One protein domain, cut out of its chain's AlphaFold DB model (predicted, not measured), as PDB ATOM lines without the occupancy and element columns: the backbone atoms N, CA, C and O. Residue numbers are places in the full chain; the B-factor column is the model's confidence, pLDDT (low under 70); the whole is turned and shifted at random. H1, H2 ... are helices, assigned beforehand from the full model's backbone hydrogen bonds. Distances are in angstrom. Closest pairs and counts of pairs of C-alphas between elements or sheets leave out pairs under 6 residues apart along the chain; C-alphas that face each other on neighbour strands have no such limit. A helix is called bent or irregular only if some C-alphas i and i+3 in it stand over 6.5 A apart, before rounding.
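What this domain is: This is residues 3 to 81 of the 81 residues of an uncharacterized protein of Streptococcus lutetiensis (UniProt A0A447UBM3). Three long helices, H2, H3 and H4, lie side by side in an up-and-down bundle, their centres making a triangle, and together they form a rod. H2 and H3 pack closely along each other, H4 packs more loosely on H3 and meets H2 near the beginnings of both, and the short H1 sits at one end of the rod beside the first turns of H2. The printed part has 79 residues with four named helices, in the order H1, H2, H3, H4, and no named strand; the class is all helix. The whole is only just compact, close to loose, with a radius of gyration of the C-alphas of 13.8 A, and the C-alphas span 46 by 21 by 15 A.

Where its parts are: H1 is residues 3 to 6, with C-alpha 3 at (121.442, 156.053, 117.698). H2 is residues 8 to 30, 34.4 A from first to last C-alpha, ending with C-alpha 30 at (142.960, 179.159, 117.586). H2 is irregular: C-alphas 9 and 12 are 7.5 A apart. H3 is residues 33 to 52, 28.7 A long, with a kink of 26 degrees near residue 44; it is neither bent nor irregular, but only just: C-alphas 39 and 42 are 6.0 A apart. H4, the longest helix, is residues 55 to 79, 35.6 A long, ending with C-alpha 79 at (139.814, 192.180, 117.799).

How they stand to each other: H2, H3 and H4 form the bundle, up and down, each helix running against the one before it in the chain. H2 and H3 are a helical hairpin and touch at a shallow tilt of 11 degrees, opposite ways; their closest C-alphas, those of Met 17 and Pro 43, are 4.0 A apart. H3 and H4 are also a helical hairpin and touch at a shallow tilt of 9 degrees, opposite ways, with the closest C-alphas, those of Thr 34 and Leu 73, 5.9 A apart. H2, with residues 10 to 13 alone, touches residues 55 to 58 of H4; the closest C-alphas, those of Leu 12 and Met 55, are 6.7 A apart. H2 and H4 run the same way at a shallow tilt of 8 degrees. H2 is the hub, touching three helices: with residues 10 to 14 alone it touches H1, where the closest C-alphas, those of Val 3 and Met 11, are 6.0 A apart. H1 is apart from H3 and from H4. In H4 every O i to N i+4 pair is within hydrogen-bond range, in H2 13 of 19 and in H3 15 of 16 are, and H1 is too short for such a pair.

The domain as a whole: The two C-alphas farthest apart, those of Ala 6 and Lys 81, are 47.0 A apart. The printed part has no cut and ends at residue 81, the chain's last residue. The links H1 to H2, H2 to H3 and H3 to H4 are tight. The mean pLDDT of the printed part is 95.0, and no printed residue is under 70.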
ATOM      1  N   VAL A   3     122.717 155.329 117.786       89.69
ATOM      2  CA  VAL A   3     121.442 156.053 117.698       89.69
ATOM      3  C   VAL A   3     120.687 155.745 116.402       89.69
ATOM      4  O   VAL A   3     119.467 155.671 116.437       89.69
ATOM      5  N   PHE A   4     121.374 155.470 115.285       86.75
ATOM      6  CA  PHE A   4     120.705 155.119 114.023       86.75
ATOM      7  C   PHE A   4     119.895 153.831 114.123       86.75
ATOM      8  O   PHE A   4     118.867 153.700 113.467       86.75
ATOM      9  N   SER A   5     120.382 152.881 114.918       91.38
ATOM     10  CA  SER A   5     119.747 151.580 115.097       91.38
ATOM     11  C   SER A   5     118.769 151.581 116.269       91.38
ATOM     12  O   SER A   5     117.772 150.874 116.216       91.38
ATOM     13  N   ALA A   6     119.047 152.356 117.323       93.88
ATOM     14  CA  ALA A   6     118.246 152.355 118.544       93.88
ATOM     15  C   ALA A   6     117.125 153.406 118.550       93.88
ATOM     16  O   ALA A   6     116.014 153.097 118.965       93.88
ATOM     17  N   VAL A   7     117.412 154.649 118.136       92.56
ATOM     18  CA  VAL A   7     116.467 155.781 118.201       92.56
ATOM     19  C   VAL A   7     116.703 156.752 117.024       92.56
ATOM     20  O   VAL A   7     117.198 157.870 117.223       92.56
ATOM     21  N   PRO A   8     116.364 156.357 115.782       92.06
ATOM     22  CA  PRO A   8     116.658 157.144 114.581       92.06
ATOM     23  C   PRO A   8     116.026 158.546 114.608       92.06
ATOM     24  O   PRO A   8     116.599 159.500 114.089       92.06
ATOM     25  N   GLU A   9     114.892 158.710 115.288       90.81
ATOM     26  CA  GLU A   9     114.185 159.990 115.437       90.81
ATOM     27  C   GLU A   9     114.985 161.040 116.224       90.81
ATOM     28  O   GLU A   9     114.784 162.240 116.040       90.81
ATOM     29  N   LYS A  10     115.899 160.610 117.105       91.44
ATOM     30  CA  LYS A  10     116.749 161.491 117.924       91.44
ATOM     31  C   LYS A  10     118.150 161.680 117.334       91.44
ATOM     32  O   LYS A  10     118.994 162.324 117.954       91.44
ATOM     33  N   MET A  11     118.399 161.173 116.126       93.50
ATOM     34  CA  MET A  11     119.688 161.293 115.439       93.50
ATOM     35  C   MET A  11     120.178 162.731 115.322       93.50
ATOM     36  O   MET A  11     121.339 163.004 115.622       93.50
ATOM     37  N   LEU A  12     119.295 163.649 114.918       94.69
ATOM     38  CA  LEU A  12     119.664 165.047 114.722       94.69
ATOM     39  C   LEU A  12     120.178 165.672 116.023       94.69
ATOM     40  O   LEU A  12     121.233 166.291 116.011       94.69
ATOM     41  N   MET A  13     119.499 165.426 117.145       96.00
ATOM     42  CA  MET A  13     119.932 165.885 118.466       96.00
ATOM     43  C   MET A  13     121.363 165.450 118.781       96.00
ATOM     44  O   MET A  13     122.197 166.276 119.152       96.00
ATOM     45  N   VAL A  14     121.661 164.158 118.628       95.69
ATOM     46  CA  VAL A  14     122.984 163.637 118.991       95.69
ATOM     47  C   VAL A  14     124.051 164.129 118.013       95.69
ATOM     48  O   VAL A  14     125.155 164.459 118.436       95.69
ATOM     49  N   TYR A  15     123.730 164.277 116.728       94.75
ATOM     50  CA  TYR A  15     124.634 164.923 115.777       94.75
ATOM     51  C   TYR A  15     124.923 166.378 116.114       94.75
ATOM     52  O   TYR A  15     126.082 166.785 116.065       94.75
ATOM     53  N   THR A  16     123.919 167.140 116.534       96.38
ATOM     54  CA  THR A  16     124.113 168.510 117.001       96.38
ATOM     55  C   THR A  16     125.027 168.564 118.230       96.38
ATOM     56  O   THR A  16     125.925 169.404 118.285       96.38
ATOM     57  N   MET A  17     124.873 167.642 119.186       97.31
ATOM     58  CA  MET A  17     125.775 167.549 120.343       97.31
ATOM     59  C   MET A  17     127.212 167.240 119.932       97.31
ATOM     60  O   MET A  17     128.145 167.879 120.414       97.31
ATOM     61  N   VAL A  18     127.393 166.263 119.043       96.69
ATOM     62  CA  VAL A  18     128.718 165.879 118.551       96.69
ATOM     63  C   VAL A  18     129.363 167.061 117.835       96.69
ATOM     64  O   VAL A  18     130.508 167.381 118.140       96.69
ATOM     65  N   PHE A  19     128.633 167.752 116.959       96.50
ATOM     66  CA  PHE A  19     129.109 168.960 116.286       96.50
ATOM     67  C   PHE A  19     129.592 170.020 117.283       96.50
ATOM     68  O   PHE A  19     130.742 170.448 117.203       96.50
ATOM     69  N   GLY A  20     128.757 170.375 118.266       96.94
ATOM     70  CA  GLY A  20     129.125 171.339 119.300       96.94
ATOM     71  C   GLY A  20     130.398 170.927 120.042       96.94
ATOM     72  O   GLY A  20     131.350 171.696 120.108       96.94
ATOM     73  N   ALA A  21     130.485 169.681 120.508       96.69
ATOM     74  CA  ALA A  21     131.662 169.192 121.227       96.69
ATOM     75  C   ALA A  21     132.965 169.277 120.400       96.69
ATOM     76  O   ALA A  21     134.034 169.541 120.956       96.69
ATOM     77  N   HIS A  22     132.891 169.119 119.073       96.00
ATOM     78  CA  HIS A  22     134.049 169.253 118.178       96.00
ATOM     79  C   HIS A  22     134.541 170.699 118.019       96.00
ATOM     80  O   HIS A  22     135.640 170.912 117.506       96.00
ATOM     81  N   LEU A  23     133.798 171.697 118.509       96.75
ATOM     82  CA  LEU A  23     134.286 173.074 118.577       96.75
ATOM     83  C   LEU A  23     135.355 173.269 119.664       96.75
ATOM     84  O   LEU A  23     136.159 174.201 119.583       96.75
ATOM     85  N   LEU A  24     135.439 172.368 120.649       96.94
ATOM     86  CA  LEU A  24     136.387 172.491 121.756       96.94
ATOM     87  C   LEU A  24     137.862 172.406 121.298       96.94
ATOM     88  O   LEU A  24     138.625 173.309 121.652       96.94
ATOM     89  N   PRO A  25     138.294 171.439 120.461       96.81
ATOM     90  CA  PRO A  25     139.645 171.435 119.891       96.81
ATOM     91  C   PRO A  25     140.023 172.715 119.133       96.81
ATOM     92  O   PRO A  25     141.170 173.166 119.209       96.81
ATOM     93  N   TYR A  26     139.070 173.344 118.436       95.00
ATOM     94  CA  TYR A  26     139.319 174.610 117.739       95.00
ATOM     95  C   TYR A  26     139.586 175.755 118.716       95.00
ATOM     96  O   TYR A  26     140.458 176.585 118.453       95.00
ATOM     97  N   SER A  27     138.932 175.755 119.883       94.06
ATOM     98  CA  SER A  27     139.236 176.729 120.937       94.06
ATOM     99  C   SER A  27     140.695 176.647 121.401       94.06
ATOM    100  O   SER A  27     141.330 177.676 121.618       94.06
ATOM    101  N   TRP A  28     141.275 175.443 121.470       93.25
ATOM    102  CA  TRP A  28     142.673 175.250 121.867       93.25
ATOM    103  C   TRP A  28     143.645 175.690 120.778       93.25
ATOM    104  O   TRP A  28     144.655 176.336 121.062       93.25
ATOM    105  N   ARG A  29     143.335 175.350 119.521       93.88
ATOM    106  CA  ARG A  29     144.212 175.617 118.379       93.88
ATOM    107  C   ARG A  29     144.251 177.091 117.982       93.88
ATOM    108  O   ARG A  29     145.324 177.577 117.619       93.88
ATOM    109  N   TYR A  30     143.102 177.761 118.004       92.31
ATOM    110  CA  TYR A  30     142.960 179.159 117.586       92.31
ATOM    111  C   TYR A  30     142.962 180.142 118.759       92.31
ATOM    112  O   TYR A  30     143.055 181.342 118.532       92.31
ATOM    113  N   LYS A  31     142.886 179.651 120.004       90.69
ATOM    114  CA  LYS A  31     142.807 180.468 121.227       90.69
ATOM    115  C   LYS A  31     141.672 181.504 121.218       90.69
ATOM    116  O   LYS A  31     141.775 182.536 121.872       90.69
ATOM    117  N   LEU A  32     140.579 181.211 120.510       93.69
ATOM    118  CA  LEU A  32     139.374 182.045 120.467       93.69
ATOM    119  C   LEU A  32     138.341 181.516 121.468       93.69
ATOM    120  O   LEU A  32     138.029 180.320 121.487       93.69
ATOM    121  N   ARG A  33     137.803 182.411 122.304       94.62
ATOM    122  CA  ARG A  33     136.830 182.075 123.355       94.62
ATOM    123  C   ARG A  33     135.471 181.715 122.772       94.62
ATOM    124  O   ARG A  33     134.768 180.903 123.371       94.62
ATOM    125  N   THR A  34     135.126 182.247 121.600       96.75
ATOM    126  CA  THR A  34     133.863 181.947 120.913       96.75
ATOM    127  C   THR A  34     133.707 180.443 120.676       96.75
ATOM    128  O   THR A  34     132.676 179.879 121.027       96.75
ATOM    129  N   TYR A  35     134.752 179.754 120.203       97.19
ATOM    130  CA  TYR A  35     134.723 178.293 120.052       97.19
ATOM    131  C   TYR A  35     134.431 177.570 121.371       97.19
ATOM    132  O   TYR A  35     133.628 176.643 121.393       97.19
ATOM    133  N   PHE A  36     135.055 177.995 122.475       97.00
ATOM    134  CA  PHE A  36     134.882 177.353 123.780       97.00
ATOM    135  C   PHE A  36     133.446 177.494 124.302       97.00
ATOM    136  O   PHE A  36     132.845 176.514 124.736       97.00
ATOM    137  N   VAL A  37     132.882 178.703 124.223       97.62
ATOM    138  CA  VAL A  37     131.508 178.973 124.674       97.62
ATOM    139  C   VAL A  37     130.508 178.146 123.868       97.62
ATOM    140  O   VAL A  37     129.665 177.461 124.449       97.62
ATOM    141  N   PHE A  38     130.629 178.146 122.538       98.00
ATOM    142  CA  PHE A  38     129.716 177.397 121.672       98.00
ATOM    143  C   PHE A  38     129.891 175.880 121.793       98.00
ATOM    144  O   PHE A  38     128.902 175.152 121.680       98.00
ATOM    145  N   ALA A  39     131.096 175.400 122.124       97.69
ATOM    146  CA  ALA A  39     131.344 173.980 122.348       97.69
ATOM    147  C   ALA A  39     130.571 173.390 123.533       97.69
ATOM    148  O   ALA A  39     130.270 172.199 123.540       97.69
ATOM    149  N   ILE A  40     130.242 174.218 124.526       97.62
ATOM    150  CA  ILE A  40     129.455 173.826 125.702       97.62
ATOM    151  C   ILE A  40     127.973 174.154 125.487       97.62
ATOM    152  O   ILE A  40     127.101 173.351 125.815       97.62
ATOM    153  N   LEU A  41     127.683 175.319 124.903       98.00
ATOM    154  CA  LEU A  41     126.320 175.802 124.697       98.00
ATOM    155  C   LEU A  41     125.518 174.896 123.753       98.00
ATOM    156  O   LEU A  41     124.394 174.517 124.084       98.00
ATOM    157  N   ILE A  42     126.084 174.532 122.595       97.75
ATOM    158  CA  ILE A  42     125.372 173.766 121.562       97.75
ATOM    159  C   ILE A  42     124.940 172.381 122.073       97.75
ATOM    160  O   ILE A  42     123.764 172.053 121.913       97.75
ATOM    161  N   PRO A  43     125.797 171.564 122.722       97.88
ATOM    162  CA  PRO A  43     125.371 170.260 123.227       97.88
ATOM    163  C   PRO A  43     124.292 170.344 124.308       97.88
ATOM    164  O   PRO A  43     123.368 169.531 124.304       97.88
ATOM    165  N   ILE A  44     124.370 171.336 125.205       97.75
ATOM    166  CA  ILE A  44     123.361 171.539 126.254       97.75
ATOM    167  C   ILE A  44     122.020 171.941 125.632       97.75
ATOM    168  O   ILE A  44     120.992 171.345 125.953       97.75
ATOM    169  N   LEU A  45     122.017 172.904 124.704       97.06
ATOM    170  CA  LEU A  45     120.798 173.308 124.000       97.06
ATOM    171  C   LEU A  45     120.217 172.164 123.171       97.06
ATOM    172  O   LEU A  45     119.007 171.950 123.197       97.06
ATOM    173  N   ALA A  46     121.064 171.393 122.487       96.81
ATOM    174  CA  ALA A  46     120.637 170.213 121.752       96.81
ATOM    175  C   ALA A  46     119.968 169.189 122.674       96.81
ATOM    176  O   ALA A  46     118.924 168.660 122.308       96.81
ATOM    177  N   LEU A  47     120.504 168.950 123.876       96.50
ATOM    178  CA  LEU A  47     119.898 168.035 124.848       96.50
ATOM    179  C   LEU A  47     118.500 168.486 125.264       96.50
ATOM    180  O   LEU A  47     117.553 167.704 125.204       96.50
ATOM    181  N   VAL A  48     118.373 169.751 125.669       96.62
ATOM    182  CA  VAL A  48     117.111 170.310 126.164       96.62
ATOM    183  C   VAL A  48     116.074 170.347 125.041       96.62
ATOM    184  O   VAL A  48     114.983 169.792 125.174       96.62
ATOM    185  N   LEU A  49     116.422 170.940 123.898       95.44
ATOM    186  CA  LEU A  49     115.492 171.128 122.785       95.44
ATOM    187  C   LEU A  49     115.203 169.829 122.032       95.44
ATOM    188  O   LEU A  49     114.064 169.590 121.651       95.44
ATOM    189  N   GLY A  50     116.195 168.959 121.843       93.25
ATOM    190  CA  GLY A  50     116.003 167.664 121.189       93.25
ATOM    191  C   GLY A  50     115.156 166.689 122.012       93.25
ATOM    192  O   GLY A  50     114.554 165.764 121.451       93.25
ATOM    193  N   HIS A  51     115.066 166.899 123.330       93.25
ATOM    194  CA  HIS A  51     114.156 166.159 124.199       93.25
ATOM    195  C   HIS A  51     112.753 166.782 124.250       93.25
ATOM    196  O   HIS A  51     111.775 166.049 124.125       93.25
ATOM    197  N   MET A  52     112.652 168.110 124.388       93.31
ATOM    198  CA  MET A  52     111.381 168.809 124.635       93.31
ATOM    199  C   MET A  52     110.632 169.261 123.373       93.31
ATOM    200  O   MET A  52     109.429 169.501 123.440       93.31
ATOM    201  N   ALA A  53     111.314 169.406 122.235       91.94
ATOM    202  CA  ALA A  53     110.760 169.977 121.010       91.94
ATOM    203  C   ALA A  53     110.929 169.050 119.792       91.94
ATOM    204  O   ALA A  53     111.546 167.981 119.850       91.94
ATOM    205  N   SER A  54     110.352 169.464 118.660       94.12
ATOM    206  CA  SER A  54     110.514 168.764 117.385       94.12
ATOM    207  C   SER A  54     111.919 168.969 116.807       94.12
ATOM    208  O   SER A  54     112.563 169.997 117.021       94.12
ATOM    209  N   MET A  55     112.382 168.010 116.003       93.94
ATOM    210  CA  MET A  55     113.683 168.113 115.328       93.94
ATOM    211  C   MET A  55     113.745 169.305 114.364       93.94
ATOM    212  O   MET A  55     114.791 169.927 114.233       93.94
ATOM    213  N   THR A  56     112.619 169.691 113.756       95.38
ATOM    214  CA  THR A  56     112.522 170.902 112.929       95.38
ATOM    215  C   THR A  56     112.814 172.166 113.736       95.38
ATOM    216  O   THR A  56     113.530 173.042 113.259       95.38
ATOM    217  N   TYR A  57     112.303 172.253 114.967       95.19
ATOM    218  CA  TYR A  57     112.580 173.384 115.850       95.19
ATOM    219  C   TYR A  57     114.063 173.441 116.235       95.19
ATOM    220  O   TYR A  57     114.682 174.500 116.137       95.19
ATOM    221  N   LEU A  58     114.660 172.292 116.581       95.88
ATOM    222  CA  LEU A  58     116.098 172.196 116.846       95.88
ATOM    223  C   LEU A  58     116.931 172.669 115.642       95.88
ATOM    224  O   LEU A  58     117.863 173.450 115.826       95.88
ATOM    225  N   SER A  59     116.579 172.262 114.418       95.88
ATOM    226  CA  SER A  59     117.264 172.714 113.197       95.88
ATOM    227  C   SER A  59     117.226 174.231 113.031       95.88
ATOM    228  O   SER A  59     118.245 174.835 112.710       95.88
ATOM    229  N   LEU A  60     116.068 174.860 113.258       97.44
ATOM    230  CA  LEU A  60     115.922 176.313 113.130       97.44
ATOM    231  C   LEU A  60     116.782 177.059 114.155       97.44
ATOM    232  O   LEU A  60     117.463 178.022 113.800       97.44
ATOM    233  N   VAL A  61     116.803 176.581 115.402       96.75
ATOM    234  CA  VAL A  61     117.673 177.138 116.448       96.75
ATOM    235  C   VAL A  61     119.145 176.973 116.074       96.75
ATOM    236  O   VAL A  61     119.919 177.911 116.244       96.75
ATOM    237  N   MET A  62     119.534 175.827 115.510       96.44
ATOM    238  CA  MET A  62     120.912 175.596 115.076       96.44
ATOM    239  C   MET A  62     121.343 176.499 113.924       96.44
ATOM    240  O   MET A  62     122.449 177.027 113.971       96.44
ATOM    241  N   ILE A  63     120.481 176.739 112.933       97.62
ATOM    242  CA  ILE A  63     120.774 177.689 111.847       97.62
ATOM    243  C   ILE A  63     121.022 179.087 112.422       97.62
ATOM    244  O   ILE A  63     122.001 179.740 112.069       97.62
ATOM    245  N   PHE A  64     120.157 179.538 113.333       97.88
ATOM    246  CA  PHE A  64     120.326 180.830 113.989       97.88
ATOM    247  C   PHE A  64     121.632 180.898 114.797       97.88
ATOM    248  O   PHE A  64     122.390 181.858 114.654       97.88
ATOM    249  N   LEU A  65     121.924 179.873 115.607       97.31
ATOM    250  CA  LEU A  65     123.152 179.811 116.399       97.31
ATOM    251  C   LEU A  65     124.407 179.810 115.529       97.31
ATOM    252  O   LEU A  65     125.369 180.464 115.908       97.31
ATOM    253  N   GLU A  66     124.399 179.142 114.375       96.56
ATOM    254  CA  GLU A  66     125.551 179.105 113.470       96.56
ATOM    255  C   GLU A  66     125.835 180.483 112.850       96.56
ATOM    256  O   GLU A  66     126.987 180.905 112.745       96.56
ATOM    257  N   ILE A  67     124.784 181.239 112.510       98.25
ATOM    258  CA  ILE A  67     124.922 182.621 112.029       98.25
ATOM    259  C   ILE A  67     125.524 183.503 113.131       98.25
ATOM    260  O   ILE A  67     126.483 184.238 112.887       98.25
ATOM    261  N   VAL A  68     125.000 183.409 114.359       98.31
ATOM    262  CA  VAL A  68     125.526 184.153 115.520       98.31
ATOM    263  C   VAL A  68     126.974 183.760 115.814       98.31
ATOM    264  O   VAL A  68     127.813 184.633 116.029       98.31
ATOM    265  N   PHE A  69     127.277 182.465 115.776       97.69
ATOM    266  CA  PHE A  69     128.612 181.919 115.968       97.69
ATOM    267  C   PHE A  69     129.610 182.501 114.963       97.69
ATOM    268  O   PHE A  69     130.642 183.034 115.370       97.69
ATOM    269  N   ALA A  70     129.280 182.481 113.669       97.38
ATOM    270  CA  ALA A  70     130.137 183.016 112.615       97.38
ATOM    271  C   ALA A  70     130.394 184.524 112.779       97.38
ATOM    272  O   ALA A  70     131.532 184.979 112.635       97.38
ATOM    273  N   MET A  71     129.363 185.303 113.129       98.19
ATOM    274  CA  MET A  71     129.510 186.742 113.383       98.19
ATOM    275  C   MET A  71     130.416 187.021 114.586       98.19
ATOM    276  O   MET A  71     131.337 187.833 114.483       98.19
ATOM    277  N   LEU A  72     130.191 186.339 115.713       97.56
ATOM    278  CA  LEU A  72     131.007 186.503 116.918       97.56
ATOM    279  C   LEU A  72     132.457 186.089 116.680       97.56
ATOM    280  O   LEU A  72     133.372 186.790 117.111       97.56
ATOM    281  N   LEU A  73     132.670 185.003 115.935       96.06
ATOM    282  CA  LEU A  73     134.003 184.543 115.577       96.06
ATOM    283  C   LEU A  73     134.741 185.581 114.726       96.06
ATOM    284  O   LEU A  73     135.909 185.862 114.983       96.06
ATOM    285  N   GLN A  74     134.060 186.194 113.756       96.38
ATOM    286  CA  GLN A  74     134.636 187.249 112.923       96.38
ATOM    287  C   GLN A  74     134.992 188.498 113.742       96.38
ATOM    288  O   GLN A  74     136.047 189.099 113.528       96.38
ATOM    289  N   VAL A  75     134.134 188.892 114.687       97.12
ATOM    290  CA  VAL A  75     134.402 190.013 115.601       97.12
ATOM    291  C   VAL A  75     135.611 189.708 116.485       97.12
ATOM    292  O   VAL A  75     136.527 190.525 116.559       97.12
ATOM    293  N   GLU A  76     135.656 188.528 117.107       96.00
ATOM    294  CA  GLU A  76     136.767 188.125 117.973       96.00
ATOM    295  C   GLU A  76     138.081 187.999 117.187       96.00
ATOM    296  O   GLU A  76     139.133 188.416 117.667       96.00
ATOM    297  N   LEU A  77     138.031 187.490 115.954       95.12
ATOM    298  CA  LEU A  77     139.197 187.411 115.078       95.12
ATOM    299  C   LEU A  77     139.748 188.798 114.739       95.12
ATOM    300  O   LEU A  77     140.960 188.986 114.750       95.12
ATOM    301  N   ASN A  78     138.884 189.770 114.439       94.06
ATOM    302  CA  ASN A  78     139.321 191.131 114.124       94.06
ATOM    303  C   ASN A  78     139.828 191.897 115.353       94.06
ATOM    304  O   ASN A  78     140.697 192.743 115.197       94.06
ATOM    305  N   ALA A  79     139.322 191.595 116.551       92.06
ATOM    306  CA  ALA A  79     139.814 192.180 117.799       92.06
ATOM    307  C   ALA A  79     141.182 191.624 118.239       92.06
ATOM    308  O   ALA A  79     141.881 192.275 119.008       92.06
ATOM    309  N   ASN A  80     141.547 190.424 117.771       84.44
ATOM    310  CA  ASN A  80     142.808 189.746 118.093       84.44
ATOM    311  C   ASN A  80     143.881 189.868 116.985       84.44
ATOM    312  O   ASN A  80     144.899 189.178 117.064       84.44
ATOM    313  N   LYS A  81     143.646 190.685 115.949       70.75
ATOM    314  CA  LYS A  81     144.660 191.082 114.955       70.75
ATOM    315  C   LYS A  81     145.488 192.244 115.482       70.75
ATOM    316  O   LYS A  81     146.710 192.218 115.230       70.75
TER     317      LYS A  81